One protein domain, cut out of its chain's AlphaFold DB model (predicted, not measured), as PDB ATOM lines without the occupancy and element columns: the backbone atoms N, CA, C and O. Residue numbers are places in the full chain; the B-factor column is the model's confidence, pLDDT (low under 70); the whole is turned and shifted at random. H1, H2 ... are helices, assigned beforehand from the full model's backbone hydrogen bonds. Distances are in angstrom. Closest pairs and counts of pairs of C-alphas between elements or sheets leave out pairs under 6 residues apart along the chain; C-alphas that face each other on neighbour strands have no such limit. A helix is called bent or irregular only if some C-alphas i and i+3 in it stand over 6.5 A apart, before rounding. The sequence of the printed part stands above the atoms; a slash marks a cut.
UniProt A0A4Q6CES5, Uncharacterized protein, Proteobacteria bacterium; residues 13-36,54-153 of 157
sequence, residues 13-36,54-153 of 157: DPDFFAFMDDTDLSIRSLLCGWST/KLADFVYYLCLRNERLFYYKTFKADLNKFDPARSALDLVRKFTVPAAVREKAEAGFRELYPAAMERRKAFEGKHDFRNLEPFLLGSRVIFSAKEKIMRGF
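This is residues 13 to 36 and 54 to 153 of the 157 residues of an uncharacterized protein of Proteobacteria bacterium (UniProt A0A4Q6CES5). The long, bent helix H5 runs beside H2, with H1 on the other side of H2's end, and these three make a slab. A helical hairpin of H6 and H7 stands at one end of the slab, H4 lies over the other end, and H3 sits next to H7. The 124 printed residues hold seven named helices, H1 to H7 in chain order, and no named strand: all helix. The whole is compact, with a radius of gyration of the C-alphas of 15.0 A, spanning 39 by 30 by 26 A.

H5, residues 99 to 124, was assigned as one helix by its hydrogen bonds but is bent: C-alphas 111 and 114 are 7.2 A apart. Its arms are H5a, residues 99 to 111, 18.4 A, and H5b, residues 114 to 124, 15.4 A. H2, residues 56 to 74, is 26.2 A long. H1, residues 21 to 31, begins at C-alpha 21 (164.057, 175.444, 109.786). H3 is residues 77 to 81, H4 88 to 96. H6, residues 129 to 138, is irregular, with C-alphas 131 and 134 7.0 A apart. H7, residues 146 to 153, ends at C-alpha 153 (158.323, 194.168, 98.509).

H5a and H5b stand at a steep tilt of 57 degrees. H2 touches H5a at a steep tilt of 38 degrees, closest at the C-alphas of Arg 65 and Ala 105, 4.7 A. With residues 69 to 73 alone it touches H5b, closest at C-alphas 73 and 120, 6.0 A. H1 and H2 only just touch, with 3 pairs of C-alphas within 8 A, closest at 24 and 70, 6.7 A. H1 touches H6, about perpendicular at 75 degrees, closest at C-alphas 31 and 131, 5.2 A. The hairpin H6 and H7 runs opposite ways at 5 degrees, closest at C-alphas 129 and 153, 6.5 A. H3 touches H7, closest at C-alphas 78 and 152, 5.3 A. H4 touches no helix. Every O i to N i+4 pair is within hydrogen-bond range in H1, H2, H5a, H5b and H7, against 4 of 5 in H4, 3 of 6 in H6 and 0 of 1 in H3, where 1 of 2 O i to N i+3 pairs is.

The C-alphas of Lys 54 and Arg 151 are farthest apart, 42.9 A. Residues 37 to 53 are not printed, and C-alphas 36 and 54 are 32.0 A apart across this cut. Of the links printed whole, none is long. Residues 139 to 144 stand free. The mean pLDDT of the printed part is 79.6; residues 75 to 86 and 139 to 153 are among those under 70.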
ATOM      1  N   ASP A  13     162.495 178.610 114.688       89.75
ATOM      2  CA  ASP A  13     161.055 178.615 114.920       89.75
ATOM      3  C   ASP A  13     160.597 177.201 115.325       89.75
ATOM      4  O   ASP A  13     160.710 176.274 114.510       89.75
ATOM      5  N   PRO A  14     160.074 177.015 116.552       90.19
ATOM      6  CA  PRO A  14     159.678 175.701 117.048       90.19
ATOM      7  C   PRO A  14     158.543 175.062 116.237       90.19
ATOM      8  O   PRO A  14     158.400 173.840 116.268       90.19
ATOM      9  N   ASP A  15     157.771 175.839 115.465       91.12
ATOM     10  CA  ASP A  15     156.672 175.303 114.653       91.12
ATOM     11  C   ASP A  15     157.176 174.359 113.553       91.12
ATOM     12  O   ASP A  15     156.471 173.421 113.163       91.12
ATOM     13  N   PHE A  16     158.403 174.561 113.057       92.00
ATOM     14  CA  PHE A  16     158.973 173.687 112.034       92.00
ATOM     15  C   PHE A  16     159.333 172.312 112.588       92.00
ATOM     16  O   PHE A  16     159.102 171.322 111.893       92.00
ATOM     17  N   PHE A  17     159.835 172.233 113.825       91.75
ATOM     18  CA  PHE A  17     160.449 171.043 114.431       91.75
ATOM     19  C   PHE A  17     161.678 170.504 113.664       91.75
ATOM     20  O   PHE A  17     162.753 170.406 114.247       91.75
ATOM     21  N   ALA A  18     161.542 170.178 112.374       91.31
ATOM     22  CA  ALA A  18     162.618 169.815 111.452       91.31
ATOM     23  C   ALA A  18     162.193 170.051 109.992       91.31
ATOM     24  O   ALA A  18     161.015 169.902 109.676       91.31
ATOM     25  N   PHE A  19     163.161 170.292 109.102       90.81
ATOM     26  CA  PHE A  19     162.986 170.610 107.677       90.81
ATOM     27  C   PHE A  19     162.400 172.013 107.452       90.81
ATOM     28  O   PHE A  19     161.337 172.339 107.979       90.81
ATOM     29  N   MET A  20     163.059 172.809 106.598       92.62
ATOM     30  CA  MET A  20     162.806 174.243 106.336       92.62
ATOM     31  C   MET A  20     163.189 175.201 107.473       92.62
ATOM     32  O   MET A  20     163.188 176.415 107.264       92.62
ATOM     33  N   ASP A  21     163.557 174.684 108.642       92.38
ATOM     34  CA  ASP A  21     164.057 175.444 109.786       92.38
ATOM     35  C   ASP A  21     165.387 176.151 109.472       92.38
ATOM     36  O   ASP A  21     165.566 177.327 109.789       92.38
ATOM     37  N   ASP A  22     166.283 175.469 108.756       92.81
ATOM     38  CA  ASP A  22     167.552 176.007 108.256       92.81
ATOM     39  C   ASP A  22     167.362 177.117 107.207       92.81
ATOM     40  O   ASP A  22     168.104 178.104 107.156       92.81
ATOM     41  N   THR A  23     166.339 176.967 106.373       90.44
ATOM     42  CA  THR A  23     165.999 177.896 105.301       90.44
ATOM     43  C   THR A  23     165.362 179.157 105.883       90.44
ATOM     44  O   THR A  23     165.748 180.260 105.500       90.44
ATOM     45  N   ASP A  24     164.454 179.018 106.856       90.00
ATOM     46  CA  ASP A  24     163.913 180.136 107.642       90.00
ATOM     47  C   ASP A  24     165.034 180.914 108.351       90.00
ATOM     48  O   ASP A  24     165.121 182.137 108.208       90.00
ATOM     49  N   LEU A  25     165.952 180.206 109.024       90.69
ATOM     50  CA  LEU A  25     167.129 180.799 109.666       90.69
ATOM     51  C   LEU A  25     167.984 181.590 108.665       90.69
ATOM     52  O   LEU A  25     168.398 182.721 108.936       90.69
ATOM     53  N   SER A  26     168.224 181.013 107.485       90.25
ATOM     54  CA  SER A  26     169.015 181.639 106.423       90.25
ATOM     55  C   SER A  26     168.353 182.909 105.891       90.25
ATOM     56  O   SER A  26     169.018 183.934 105.760       90.25
ATOM     57  N   ILE A  27     167.041 182.884 105.636       86.44
ATOM     58  CA  ILE A  27     166.297 184.063 105.173       86.44
ATOM     59  C   ILE A  27     166.313 185.177 106.220       86.44
ATOM     60  O   ILE A  27     166.600 186.323 105.873       86.44
ATOM     61  N   ARG A  28     166.077 184.860 107.501       87.44
ATOM     62  CA  ARG A  28     166.176 185.850 108.587       87.44
ATOM     63  C   ARG A  28     167.574 186.451 108.685       87.44
ATOM     64  O   ARG A  28     167.711 187.656 108.861       87.44
ATOM     65  N   SER A  29     168.608 185.637 108.493       89.56
ATOM     66  CA  SER A  29     169.998 186.107 108.481       89.56
ATOM     67  C   SER A  29     170.242 187.114 107.359       89.56
ATOM     68  O   SER A  29     170.796 188.184 107.612       89.56
ATOM     69  N   LEU A  30     169.779 186.810 106.142       86.38
ATOM     70  CA  LEU A  30     169.869 187.728 105.003       86.38
ATOM     71  C   LEU A  30     169.099 189.032 105.264       86.38
ATOM     72  O   LEU A  30     169.610 190.110 104.971       86.38
ATOM     73  N   LEU A  31     167.906 188.957 105.866       82.94
ATOM     74  CA  LEU A  31     167.115 190.135 106.249       82.94
ATOM     75  C   LEU A  31     167.836 191.026 107.269       82.94
ATOM     76  O   LEU A  31     167.700 192.248 107.214       82.94
ATOM     77  N   CYS A  32     168.652 190.441 108.145       85.25
ATOM     78  CA  CYS A  32     169.521 191.167 109.073       85.25
ATOM     79  C   CYS A  32     170.857 191.624 108.445       85.25
ATOM     80  O   CYS A  32     171.740 192.083 109.166       85.25
ATOM     81  N   GLY A  33     171.035 191.503 107.123       86.25
ATOM     82  CA  GLY A  33     172.231 191.958 106.403       86.25
ATOM     83  C   GLY A  33     173.415 190.984 106.432       86.25
ATOM     84  O   GLY A  33     174.501 191.318 105.956       86.25
ATOM     85  N   TRP A  34     173.233 189.772 106.961       89.75
ATOM     86  CA  TRP A  34     174.258 188.731 106.902       89.75
ATOM     87  C   TRP A  34     174.330 188.109 105.506       89.75
ATOM     88  O   TRP A  34     173.381 188.166 104.731       89.75
ATOM     89  N   SER A  35     175.464 187.486 105.176       85.69
ATOM     90  CA  SER A  35     175.655 186.789 103.897       85.69
ATOM     91  C   SER A  35     176.018 185.324 104.109       85.69
ATOM     92  O   SER A  35     176.763 184.984 105.028       85.69
ATOM     93  N   THR A  36     175.523 184.458 103.226       85.25
ATOM     94  CA  THR A  36     175.865 183.031 103.198       85.25
ATOM     95  C   THR A  36     176.973 182.791 102.179       85.25
ATOM     96  O   THR A  36     176.895 183.266 101.046       85.25
ATOM     97  N   LYS A  54     163.393 155.372 108.159       77.75
ATOM     98  CA  LYS A  54     162.307 154.547 108.709       77.75
ATOM     99  C   LYS A  54     161.001 155.319 108.921       77.75
ATOM    100  O   LYS A  54     160.003 154.723 109.305       77.75
ATOM    101  N   LEU A  55     161.008 156.634 108.703       82.44
ATOM    102  CA  LEU A  55     159.920 157.552 109.047       82.44
ATOM    103  C   LEU A  55     159.441 158.336 107.820       82.44
ATOM    104  O   LEU A  55     159.149 159.525 107.922       82.44
ATOM    105  N   ALA A  56     159.366 157.674 106.661       84.00
ATOM    106  CA  ALA A  56     159.058 158.316 105.383       84.00
ATOM    107  C   ALA A  56     157.796 159.197 105.455       84.00
ATOM    108  O   ALA A  56     157.861 160.380 105.133       84.00
ATOM    109  N   ASP A  57     156.686 158.673 105.978       90.06
ATOM    110  CA  ASP A  57     155.425 159.420 106.082       90.06
ATOM    111  C   ASP A  57     155.522 160.638 107.004       90.06
ATOM    112  O   ASP A  57     154.964 161.692 106.702       90.06
ATOM    113  N   PHE A  58     156.253 160.524 108.114       91.81
ATOM    114  CA  PHE A  58     156.455 161.641 109.036       91.81
ATOM    115  C   PHE A  58     157.349 162.722 108.421       91.81
ATOM    116  O   PHE A  58     157.058 163.909 108.548       91.81
ATOM    117  N   VAL A  59     158.389 162.318 107.688       90.88
ATOM    118  CA  VAL A  59     159.249 163.230 106.927       90.88
ATOM    119  C   VAL A  59     158.440 163.952 105.853       90.88
ATOM    120  O   VAL A  59     158.519 165.172 105.754       90.88
ATOM    121  N   TYR A  60     157.620 163.236 105.079       90.75
ATOM    122  CA  TYR A  60     156.761 163.857 104.070       90.75
ATOM    123  C   TYR A  60     155.729 164.795 104.691       90.75
ATOM    124  O   TYR A  60     155.532 165.891 104.171       90.75
ATOM    125  N   TYR A  61     155.116 164.402 105.810       94.25
ATOM    126  CA  TYR A  61     154.225 165.262 106.583       94.25
ATOM    127  C   TYR A  61     154.913 166.581 106.963       94.25
ATOM    128  O   TYR A  61     154.378 167.648 106.658       94.25
ATOM    129  N   LEU A  62     156.104 166.514 107.573       94.12
ATOM    130  CA  LEU A  62     156.857 167.701 107.980       94.12
ATOM    131  C   LEU A  62     157.242 168.553 106.772       94.12
ATOM    132  O   LEU A  62     156.921 169.734 106.754       94.12
ATOM    133  N   CYS A  63     157.836 167.962 105.733       91.06
ATOM    134  CA  CYS A  63     158.234 168.684 104.523       91.06
ATOM    135  C   CYS A  63     157.053 169.421 103.874       91.06
ATOM    136  O   CYS A  63     157.175 170.596 103.553       91.06
ATOM    137  N   LEU A  64     155.902 168.760 103.709       91.19
ATOM    138  CA  LEU A  64     154.716 169.361 103.089       91.19
ATOM    139  C   LEU A  64     154.135 170.504 103.929       91.19
ATOM    140  O   LEU A  64     153.827 171.571 103.394       91.19
ATOM    141  N   ARG A  65     153.987 170.282 105.239       93.31
ATOM    142  CA  ARG A  65     153.459 171.277 106.181       93.31
ATOM    143  C   ARG A  65     154.377 172.498 106.252       93.31
ATOM    144  O   ARG A  65     153.919 173.635 106.148       93.31
ATOM    145  N   ASN A  66     155.672 172.247 106.413       94.06
ATOM    146  CA  ASN A  66     156.687 173.265 106.654       94.06
ATOM    147  C   ASN A  66     157.017 174.064 105.404       94.06
ATOM    148  O   ASN A  66     157.251 175.259 105.503       94.06
ATOM    149  N   GLU A  67     156.995 173.448 104.225       88.88
ATOM    150  CA  GLU A  67     157.174 174.175 102.974       88.88
ATOM    151  C   GLU A  67     156.094 175.247 102.813       88.88
ATOM    152  O   GLU A  67     156.419 176.412 102.585       88.88
ATOM    153  N   ARG A  68     154.816 174.894 103.026       85.88
ATOM    154  CA  ARG A  68     153.720 175.875 103.018       85.88
ATOM    155  C   ARG A  68     153.947 176.952 104.069       85.88
ATOM    156  O   ARG A  68     153.928 178.133 103.732       85.88
ATOM    157  N   LEU A  69     154.222 176.558 105.312       88.56
ATOM    158  CA  LEU A  69     154.470 177.501 106.401       88.56
ATOM    159  C   LEU A  69     155.596 178.487 106.056       88.56
ATOM    160  O   LEU A  69     155.416 179.694 106.184       88.56
ATOM    161  N   PHE A  70     156.720 177.994 105.539       87.88
ATOM    162  CA  PHE A  70     157.850 178.807 105.098       87.88
ATOM    163  C   PHE A  70     157.468 179.774 103.974       87.88
ATOM    164  O   PHE A  70     157.811 180.954 104.056       87.88
ATOM    165  N   TYR A  71     156.746 179.307 102.946       80.44
ATOM    166  CA  TYR A  71     156.310 180.164 101.842       80.44
ATOM    167  C   TYR A  71     155.457 181.326 102.352       80.44
ATOM    168  O   TYR A  71     155.756 182.482 102.055       80.44
ATOM    169  N   TYR A  72     154.446 181.034 103.173       78.75
ATOM    170  CA  TYR A  72     153.577 182.063 103.742       78.75
ATOM    171  C   TYR A  72     154.274 182.943 104.780       78.75
ATOM    172  O   TYR A  72     153.857 184.079 104.972       78.75
ATOM    173  N   LYS A  73     155.330 182.470 105.444       79.94
ATOM    174  CA  LYS A  73     156.131 183.300 106.354       79.94
ATOM    175  C   LYS A  73     157.082 184.237 105.612       79.94
ATOM    176  O   LYS A  73     157.260 185.374 106.030       79.94
ATOM    177  N   THR A  74     157.673 183.768 104.517       75.25
ATOM    178  CA  THR A  74     158.745 184.476 103.801       75.25
ATOM    179  C   THR A  74     158.216 185.443 102.747       75.25
ATOM    180  O   THR A  74     158.783 186.510 102.531       75.25
ATOM    181  N   PHE A  75     157.128 185.086 102.066       69.12
ATOM    182  CA  PHE A  75     156.648 185.813 100.897       69.12
ATOM    183  C   PHE A  75     155.355 186.597 101.213       69.12
ATOM    184  O   PHE A  75     154.459 186.114 101.906       69.12
ATOM    185  N   LYS A  76     155.272 187.869 100.782       58.06
ATOM    186  CA  LYS A  76     154.101 188.760 100.977       58.06
ATOM    187  C   LYS A  76     152.896 188.339 100.123       58.06
ATOM    188  O   LYS A  76     153.035 187.595  99.159       58.06
ATOM    189  N   ALA A  77     151.713 188.861 100.463       49.31
ATOM    190  CA  ALA A  77     150.418 188.474  99.895       49.31
ATOM    191  C   ALA A  77     150.314 188.541  98.355       49.31
ATOM    192  O   ALA A  77     149.556 187.772  97.771       49.31
ATOM    193  N   ASP A  78     151.101 189.377  97.669       46.53
ATOM    194  CA  ASP A  78     151.139 189.392  96.196       46.53
ATOM    195  C   ASP A  78     151.726 188.108  95.581       46.53
ATOM    196  O   ASP A  78     151.414 187.747  94.440       46.53
ATOM    197  N   LEU A  79     152.515 187.363  96.362       47.84
ATOM    198  CA  LEU A  79     153.015 186.033  96.025       47.84
ATOM    199  C   LEU A  79     152.053 184.909  96.395       47.84
ATOM    200  O   LEU A  79     152.302 183.783  95.985       47.84
ATOM    201  N   ASN A  80     150.898 185.198  97.008       49.47
ATOM    202  CA  ASN A  80     149.802 184.226  97.116       49.47
ATOM    203  C   ASN A  80     149.256 183.812  95.732       49.47
ATOM    204  O   ASN A  80     148.485 182.862  95.626       49.47
ATOM    205  N   LYS A  81     149.657 184.503  94.651       49.31
ATOM    206  CA  LYS A  81     149.432 184.063  93.263       49.31
ATOM    207  C   LYS A  81     150.319 182.874  92.866       49.31
ATOM    208  O   LYS A  81     149.993 182.174  91.911       49.31
ATOM    209  N   PHE A  82     151.436 182.657  93.561       53.53
ATOM    210  CA  PHE A  82     152.208 181.421  93.515       53.53
ATOM    211  C   PHE A  82     151.679 180.515  94.623       53.53
ATOM    212  O   PHE A  82     152.137 180.562  95.757       53.53
ATOM    213  N   ASP A  83     150.664 179.725  94.295       60.41
ATOM    214  CA  ASP A  83     150.177 178.678  95.183       60.41
ATOM    215  C   ASP A  83     151.168 177.500  95.109       60.41
ATOM    216  O   ASP A  83     151.235 176.841  94.062       60.41
ATOM    217  N   PRO A  84     151.960 177.207  96.163       59.81
ATOM    218  CA  PRO A  84     152.867 176.067  96.138       59.81
ATOM    219  C   PRO A  84     152.102 174.753  95.940       59.81
ATOM    220  O   PRO A  84     152.664 173.825  95.356       59.81
ATOM    221  N   ALA A  85     150.806 174.701  96.295       61.38
ATOM    222  CA  ALA A  85     149.901 173.583  96.008       61.38
ATOM    223  C   ALA A  85     149.552 173.425  94.508       61.38
ATOM    224  O   ALA A  85     148.759 172.565  94.115       61.38
ATOM    225  N   ARG A  86     150.133 174.269  93.648       62.53
ATOM    226  CA  ARG A  86     150.052 174.203  92.182       62.53
ATOM    227  C   ARG A  86     151.427 174.164  91.520       62.53
ATOM    228  O   ARG A  86     151.516 174.250  90.297       62.53
ATOM    229  N   SER A  87     152.499 174.033  92.300       72.75
ATOM    230  CA  SER A  87     153.838 173.832  91.754       72.75
ATOM    231  C   SER A  87     153.951 172.466  91.066       72.75
ATOM    232  O   SER A  87     153.230 171.520  91.392       72.75
ATOM    233  N   ALA A  88     154.899 172.328  90.133       76.44
ATOM    234  CA  ALA A  88     155.208 171.032  89.524       76.44
ATOM    235  C   ALA A  88     155.579 169.977  90.585       76.44
ATOM    236  O   ALA A  88     155.237 168.805  90.449       76.44
ATOM    237  N   LEU A  89     156.223 170.404  91.676       78.69
ATOM    238  CA  LEU A  89     156.568 169.535  92.794       78.69
ATOM    239  C   LEU A  89     155.323 169.040  93.546       78.69
ATOM    240  O   LEU A  89     155.240 167.857  93.870       78.69
ATOM    241  N   ASP A  90     154.337 169.906  93.787       79.94
ATOM    242  CA  ASP A  90     153.057 169.496  94.375       79.94
ATOM    243  C   ASP A  90     152.302 168.517  93.469       79.94
ATOM    244  O   ASP A  90     151.771 167.519  93.957       79.94
ATOM    245  N   LEU A  91     152.336 168.727  92.146       82.56
ATOM    246  CA  LEU A  91     151.761 167.776  91.194       82.56
ATOM    247  C   LEU A  91     152.408 166.393  91.320       82.56
ATOM    248  O   LEU A  91     151.689 165.408  91.445       82.56
ATOM    249  N   VAL A  92     153.741 166.311  91.356       86.00
ATOM    250  CA  VAL A  92     154.449 165.036  91.573       86.00
ATOM    251  C   VAL A  92     154.024 164.403  92.900       86.00
ATOM    252  O   VAL A  92     153.677 163.224  92.946       86.00
ATOM    253  N   ARG A  93     153.950 165.191  93.976       85.19
ATOM    254  CA  ARG A  93     153.572 164.707  95.311       85.19
ATOM    255  C   ARG A  93     152.139 164.196  95.403       85.19
ATOM    256  O   ARG A  93     151.875 163.341  96.243       85.19
ATOM    257  N   LYS A  94     151.222 164.647  94.540       86.25
ATOM    258  CA  LYS A  94     149.871 164.063  94.442       86.25
ATOM    259  C   LYS A  94     149.906 162.586  94.044       86.25
ATOM    260  O   LYS A  94     149.020 161.848  94.467       86.25
ATOM    261  N   PHE A  95     150.930 162.175  93.296       88.88
ATOM    262  CA  PHE A  95     151.138 160.793  92.861       88.88
ATOM    263  C   PHE A  95     152.118 160.017  93.747       88.88
ATOM    264  O   PHE A  95     151.991 158.802  93.853       88.88
ATOM    265  N   THR A  96     153.084 160.685  94.386       89.38
ATOM    266  CA  THR A  96     154.140 160.004  95.162       89.38
ATOM    267  C   THR A  96     153.921 159.996  96.673       89.38
ATOM    268  O   THR A  96     154.636 159.281  97.367       89.38
ATOM    269  N   VAL A  97     152.990 160.796  97.210       90.25
ATOM    270  CA  VAL A  97     152.716 160.878  98.656       90.25
ATOM    271  C   VAL A  97     151.265 160.471  98.945       90.25
ATOM    272  O   VAL A  97     150.346 161.042  98.337       90.25
ATOM    273  N   PRO A  98     151.025 159.539  99.893       93.81
ATOM    274  CA  PRO A  98     149.677 159.113 100.259       93.81
ATOM    275  C   PRO A  98     148.758 160.289 100.614       93.81
ATOM    276  O   PRO A  98     149.174 161.243 101.277       93.81
ATOM    277  N   ALA A  99     147.487 160.213 100.203       93.31
ATOM    278  CA  ALA A  99     146.502 161.272 100.444       93.31
ATOM    279  C   ALA A  99     146.364 161.614 101.938       93.31
ATOM    280  O   ALA A  99     146.431 162.787 102.290       93.31
ATOM    281  N   ALA A 100     146.321 160.602 102.811       94.62
ATOM    282  CA  ALA A 100     146.238 160.788 104.261       94.62
ATOM    283  C   ALA A 100     147.399 161.628 104.830       94.62
ATOM    284  O   ALA A 100     147.193 162.474 105.699       94.62
ATOM    285  N   VAL A 101     148.623 161.448 104.317       94.50
ATOM    286  CA  VAL A 101     149.793 162.242 104.733       94.50
ATOM    287  C   VAL A 101     149.651 163.691 104.262       94.50
ATOM    288  O   VAL A 101     149.936 164.617 105.022       94.50
ATOM    289  N   ARG A 102     149.167 163.900 103.032       92.56
ATOM    290  CA  ARG A 102     148.927 165.241 102.470       92.56
ATOM    291  C   ARG A 102     147.826 165.991 103.223       92.56
ATOM    292  O   ARG A 102     147.994 167.169 103.523       92.56
ATOM    293  N   GLU A 103     146.733 165.314 103.558       94.12
ATOM    294  CA  GLU A 103     145.624 165.871 104.341       94.12
ATOM    295  C   GLU A 103     146.066 166.224 105.761       94.12
ATOM    296  O   GLU A 103     145.798 167.328 106.234       94.12
ATOM    297  N   LYS A 104     146.832 165.337 106.409       96.06
ATOM    298  CA  LYS A 104     147.423 165.609 107.723       96.06
ATOM    299  C   LYS A 104     148.351 166.824 107.686       96.06
ATOM    300  O   LYS A 104     148.304 167.654 108.592       96.06
ATOM    301  N   ALA A 105     149.188 166.942 106.654       94.31
ATOM    302  CA  ALA A 105     150.087 168.083 106.485       94.31
ATOM    303  C   ALA A 105     149.318 169.399 106.315       94.31
ATOM    304  O   ALA A 105     149.679 170.400 106.927       94.31
ATOM    305  N   GLU A 106     148.233 169.386 105.537       91.75
ATOM    306  CA  GLU A 106     147.368 170.553 105.361       91.75
ATOM    307  C   GLU A 106     146.649 170.947 106.657       91.75
ATOM    308  O   GLU A 106     146.607 172.129 106.997       91.75
ATOM    309  N   ALA A 107     146.129 169.978 107.415       95.12
ATOM    310  CA  ALA A 107     145.517 170.245 108.714       95.12
ATOM    311  C   ALA A 107     146.528 170.882 109.683       95.12
ATOM    312  O   ALA A 107     146.245 171.927 110.264       95.12
ATOM    313  N   GLY A 108     147.736 170.313 109.774       95.50
ATOM    314  CA  GLY A 108     148.808 170.859 110.610       95.50
ATOM    315  C   GLY A 108     149.277 172.247 110.166       95.50
ATOM    316  O   GLY A 108     149.619 173.077 111.000       95.50
ATOM    317  N   PHE A 109     149.270 172.537 108.861       92.75
ATOM    318  CA  PHE A 109     149.569 173.878 108.361       92.75
ATOM    319  C   PHE A 109     148.507 174.880 108.822       92.75
ATOM    320  O   PHE A 109     148.856 175.926 109.362       92.75
ATOM    321  N   ARG A 110     147.218 174.554 108.657       92.12
ATOM    322  CA  ARG A 110     146.109 175.434 109.064       92.12
ATOM    323  C   ARG A 110     146.103 175.718 110.561       92.12
ATOM    324  O   ARG A 110     145.775 176.832 110.952       92.12
ATOM    325  N   GLU A 111     146.467 174.729 111.369       95.50
ATOM    326  CA  GLU A 111     146.592 174.869 112.820       95.50
ATOM    327  C   GLU A 111     147.692 175.871 113.206       95.50
ATOM    328  O   GLU A 111     147.460 176.762 114.020       95.50
ATOM    329  N   LEU A 112     148.873 175.767 112.588       93.25
ATOM    330  CA  LEU A 112     150.033 176.606 112.916       93.25
ATOM    331  C   LEU A 112     149.997 177.988 112.249       93.25
ATOM    332  O   LEU A 112     150.611 178.935 112.743       93.25
ATOM    333  N   TYR A 113     149.274 178.124 111.136       89.31
ATOM    334  CA  TYR A 113     149.272 179.328 110.306       89.31
ATOM    335  C   TYR A 113     148.989 180.628 111.086       89.31
ATOM    336  O   TYR A 113     149.772 181.569 110.932       89.31
ATOM    337  N   PRO A 114     147.961 180.728 111.955       89.06
ATOM    338  CA  PRO A 114     147.688 181.970 112.680       89.06
ATOM    339  C   PRO A 114     148.861 182.410 113.567       89.06
ATOM    340  O   PRO A 114     149.279 183.567 113.510       89.06
ATOM    341  N   ALA A 115     149.434 181.484 114.341       87.06
ATOM    342  CA  ALA A 115     150.552 181.774 115.236       87.06
ATOM    343  C   ALA A 115     151.818 182.164 114.457       87.06
ATOM    344  O   ALA A 115     152.497 183.133 114.811       87.06
ATOM    345  N   ALA A 116     152.099 181.460 113.359       85.88
ATOM    346  CA  ALA A 116     153.226 181.752 112.487       85.88
ATOM    347  C   ALA A 116     153.132 183.145 111.844       85.88
ATOM    348  O   ALA A 116     154.139 183.850 111.750       85.88
ATOM    349  N   MET A 117     151.931 183.576 111.446       83.25
ATOM    350  CA  MET A 117     151.716 184.907 110.871       83.25
ATOM    351  C   MET A 117     151.891 186.032 111.899       83.25
ATOM    352  O   MET A 117     152.418 187.089 111.555       83.25
ATOM    353  N   GLU A 118     151.522 185.815 113.162       82.69
ATOM    354  CA  GLU A 118     151.782 186.789 114.230       82.69
ATOM    355  C   GLU A 118     153.283 186.927 114.530       82.69
ATOM    356  O   GLU A 118     153.798 188.042 114.645       82.69
ATOM    357  N   ARG A 119     154.028 185.811 114.565       80.31
ATOM    358  CA  ARG A 119     155.498 185.845 114.707       80.31
ATOM    359  C   ARG A 119     156.166 186.534 113.522       80.31
ATOM    360  O   ARG A 119     157.062 187.351 113.722       80.31
ATOM    361  N   ARG A 120     155.689 186.256 112.303       78.69
ATOM    362  CA  ARG A 120     156.122 186.943 111.081       78.69
ATOM    363  C   ARG A 120     155.959 188.455 111.234       78.69
ATOM    364  O   ARG A 120     156.952 189.161 111.118       78.69
ATOM    365  N   LYS A 121     154.759 188.959 111.549       77.50
ATOM    366  CA  LYS A 121     154.513 190.409 111.713       77.50
ATOM    367  C   LYS A 121     155.470 191.058 112.717       77.50
ATOM    368  O   LYS A 121     155.985 192.143 112.462       77.50
ATOM    369  N   ALA A 122     155.737 190.381 113.836       74.81
ATOM    370  CA  ALA A 122     156.664 190.868 114.857       74.81
ATOM    371  C   ALA A 122     158.122 190.983 114.365       74.81
ATOM    372  O   ALA A 122     158.882 191.790 114.905       74.81
ATOM    373  N   PHE A 123     158.505 190.183 113.366       73.50
ATOM    374  CA  PHE A 123     159.815 190.225 112.716       73.50
ATOM    375  C   PHE A 123     159.845 191.236 111.555       73.50
ATOM    376  O   PHE A 123     160.755 192.054 111.477       73.50
ATOM    377  N   GLU A 124     158.822 191.257 110.692       67.50
ATOM    378  CA  GLU A 124     158.742 192.167 109.534       67.50
ATOM    379  C   GLU A 124     158.760 193.644 109.922       67.50
ATOM    380  O   GLU A 124     159.387 194.444 109.236       67.50
ATOM    381  N   GLY A 125     158.135 194.012 111.044       66.06
ATOM    382  CA  GLY A 125     158.146 195.396 111.528       66.06
ATOM    383  C   GLY A 125     159.533 195.922 111.923       66.06
ATOM    384  O   GLY A 125     159.662 197.100 112.241       66.06
ATOM    385  N   LYS A 126     160.562 195.064 111.935       68.81
ATOM    386  CA  LYS A 126     161.915 195.386 112.408       68.81
ATOM    387  C   LYS A 126     162.988 195.309 111.324       68.81
ATOM    388  O   LYS A 126     164.097 195.781 111.562       68.81
ATOM    389  N   HIS A 127     162.689 194.720 110.166       72.06
ATOM    390  CA  HIS A 127     163.702 194.392 109.162       72.06
ATOM    391  C   HIS A 127     163.292 194.823 107.756       72.06
ATOM    392  O   HIS A 127     162.140 194.701 107.345       72.06
ATOM    393  N   ASP A 128     164.275 195.309 107.003       69.94
ATOM    394  CA  ASP A 128     164.085 195.793 105.643       69.94
ATOM    395  C   ASP A 128     164.210 194.650 104.629       69.94
ATOM    396  O   ASP A 128     165.281 194.080 104.416       69.94
ATOM    397  N   PHE A 129     163.105 194.341 103.956       71.31
ATOM    398  CA  PHE A 129     163.049 193.298 102.936       71.31
ATOM    399  C   PHE A 129     163.906 193.575 101.700       71.31
ATOM    400  O   PHE A 129     164.248 192.630 100.984       71.31
ATOM    401  N   ARG A 130     164.325 194.827 101.469       67.69
ATOM    402  CA  ARG A 130     165.303 195.160 100.420       67.69
ATOM    403  C   ARG A 130     166.639 194.447 100.635       67.69
ATOM    404  O   ARG A 130     167.353 194.201  99.671       67.69
ATOM    405  N   ASN A 131     166.942 193.993 101.851       74.94
ATOM    406  CA  ASN A 131     168.140 193.193 102.120       74.94
ATOM    407  C   ASN A 131     168.136 191.824 101.410       74.94
ATOM    408  O   ASN A 131     169.196 191.236 101.200       74.94
ATOM    409  N   LEU A 132     166.973 191.325 100.969       75.94
ATOM    410  CA  LEU A 132     166.884 190.124 100.130       75.94
ATOM    411  C   LEU A 132     167.148 190.403  98.645       75.94
ATOM    412  O   LEU A 132     167.359 189.460  97.880       75.94
ATOM    413  N   GLU A 133     167.144 191.665  98.214       70.62
ATOM    414  CA  GLU A 133     167.255 192.048  96.806       70.62
ATOM    415  C   GLU A 133     168.525 191.502  96.136       70.62
ATOM    416  O   GLU A 133     168.387 190.849  95.101       70.62
ATOM    417  N   PRO A 134     169.745 191.620  96.702       74.00
ATOM    418  CA  PRO A 134     170.943 191.068  96.064       74.00
ATOM    419  C   PRO A 134     170.852 189.551  95.832       74.00
ATOM    420  O   PRO A 134     171.262 189.046  94.784       74.00
ATOM    421  N   PHE A 135     170.258 188.823  96.784       75.94
ATOM    422  CA  PHE A 135     170.049 187.379  96.689       75.94
ATOM    423  C   PHE A 135     169.019 187.024  95.607       75.94
ATOM    424  O   PHE A 135     169.276 186.185  94.739       75.94
ATOM    425  N   LEU A 136     167.864 187.692  95.619       72.12
ATOM    426  CA  LEU A 136     166.797 187.472  94.643       72.12
ATOM    427  C   LEU A 136     167.230 187.881  93.233       72.12
ATOM    428  O   LEU A 136     166.885 187.208  92.259       72.12
ATOM    429  N   LEU A 137     168.025 188.949  93.113       69.88
ATOM    430  CA  LEU A 137     168.546 189.407  91.837       69.88
ATOM    431  C   LEU A 137     169.589 188.451  91.250       69.88
ATOM    432  O   LEU A 137     169.573 188.229  90.038       69.88
ATOM    433  N   GLY A 138     170.440 187.856  92.086       72.00
ATOM    434  CA  GLY A 138     171.443 186.877  91.664       72.00
ATOM    435  C   GLY A 138     170.892 185.476  91.370       72.00
ATOM    436  O   GLY A 138     171.573 184.670  90.732       72.00
ATOM    437  N   SER A 139     169.668 185.160  91.807       69.00
ATOM    438  CA  SER A 139     169.092 183.821  91.648       69.00
ATOM    439  C   SER A 139     168.704 183.513  90.199       69.00
ATOM    440  O   SER A 139     167.831 184.151  89.609       69.00
ATOM    441  N   ARG A 140     169.304 182.455  89.638       66.50
ATOM    442  CA  ARG A 140     168.948 181.907  88.314       66.50
ATOM    443  C   ARG A 140     167.675 181.057  88.331       66.50
ATOM    444  O   ARG A 140     167.106 180.793  87.280       66.50
ATOM    445  N   VAL A 141     167.234 180.629  89.514       61.22
ATOM    446  CA  VAL A 141     166.080 179.731  89.698       61.22
ATOM    447  C   VAL A 141     164.779 180.522  89.816       61.22
ATOM    448  O   VAL A 141     163.741 180.101  89.318       61.22
ATOM    449  N   ILE A 142     164.835 181.703  90.431       61.50
ATOM    450  CA  ILE A 142     163.655 182.529  90.728       61.50
ATOM    451  C   ILE A 142     163.333 183.494  89.565       61.50
ATOM    452  O   ILE A 142     162.409 184.296  89.648       61.50
ATOM    453  N   PHE A 143     164.046 183.396  88.437       55.78
ATOM    454  CA  PHE A 143     164.004 184.355  87.327       55.78
ATOM    455  C   PHE A 143     162.584 184.740  86.867       55.78
ATOM    456  O   PHE A 143     162.294 185.924  86.719       55.78
ATOM    457  N   SER A 144     161.668 183.773  86.721       57.09
ATOM    458  CA  SER A 144     160.289 184.020  86.259       57.09
ATOM    459  C   SER A 144     159.367 184.652  87.312       57.09
ATOM    460  O   SER A 144     158.364 185.276  86.965       57.09
ATOM    461  N   ALA A 145     159.695 184.504  88.598       60.22
ATOM    462  CA  ALA A 145     158.935 185.068  89.714       60.22
ATOM    463  C   ALA A 145     159.558 186.363  90.256       60.22
ATOM    464  O   ALA A 145     158.903 187.091  90.998       60.22
ATOM    465  N   LYS A 146     160.794 186.673  89.856       64.88
ATOM    466  CA  LYS A 146     161.621 187.769  90.362       64.88
ATOM    467  C   LYS A 146     160.906 189.118  90.345       64.88
ATOM    468  O   LYS A 146     160.811 189.752  91.386       64.88
ATOM    469  N   GLU A 147     160.315 189.522  89.221       62.41
ATOM    470  CA  GLU A 147     159.565 190.787  89.162       62.41
ATOM    471  C   GLU A 147     158.357 190.819  90.105       62.41
ATOM    472  O   GLU A 147     158.110 191.832  90.753       62.41
ATOM    473  N   LYS A 148     157.600 189.720  90.204       63.53
ATOM    474  CA  LYS A 148     156.416 189.645  91.077       63.53
ATOM    475  C   LYS A 148     156.812 189.696  92.549       63.53
ATOM    476  O   LYS A 148     156.157 190.375  93.332       63.53
ATOM    477  N   ILE A 149     157.900 189.009  92.892       63.12
ATOM    478  CA  ILE A 149     158.477 189.011  94.233       63.12
ATOM    479  C   ILE A 149     158.928 190.426  94.607       63.12
ATOM    480  O   ILE A 149     158.522 190.937  95.645       63.12
ATOM    481  N   MET A 150     159.689 191.087  93.729       64.31
ATOM    482  CA  MET A 150     160.195 192.441  93.971       64.31
ATOM    483  C   MET A 150     159.071 193.478  94.090       64.31
ATOM    484  O   MET A 150     159.117 194.313  94.989       64.31
ATOM    485  N   ARG A 151     158.019 193.398  93.262       63.25
ATOM    486  CA  ARG A 151     156.844 194.288  93.374       63.25
ATOM    487  C   ARG A 151     156.107 194.116  94.704       63.25
ATOM    488  O   ARG A 151     155.709 195.110  95.301       63.25
ATOM    489  N   GLY A 152     155.990 192.882  95.205       59.72
ATOM    490  CA  GLY A 152     155.400 192.605  96.517       59.72
ATOM    491  C   GLY A 152     156.196 193.179  97.698       59.72
ATOM    492  O   GLY A 152     155.634 193.344  98.778       59.72
ATOM    493  N   PHE A 153     157.482 193.501  97.507       58.53
ATOM    494  CA  PHE A 153     158.323 194.168  98.509       58.53
ATOM    495  C   PHE A 153     158.301 195.701  98.420       58.53
ATOM    496  O   PHE A 153     158.680 196.357  99.386       58.53
TER     497      PHE A 153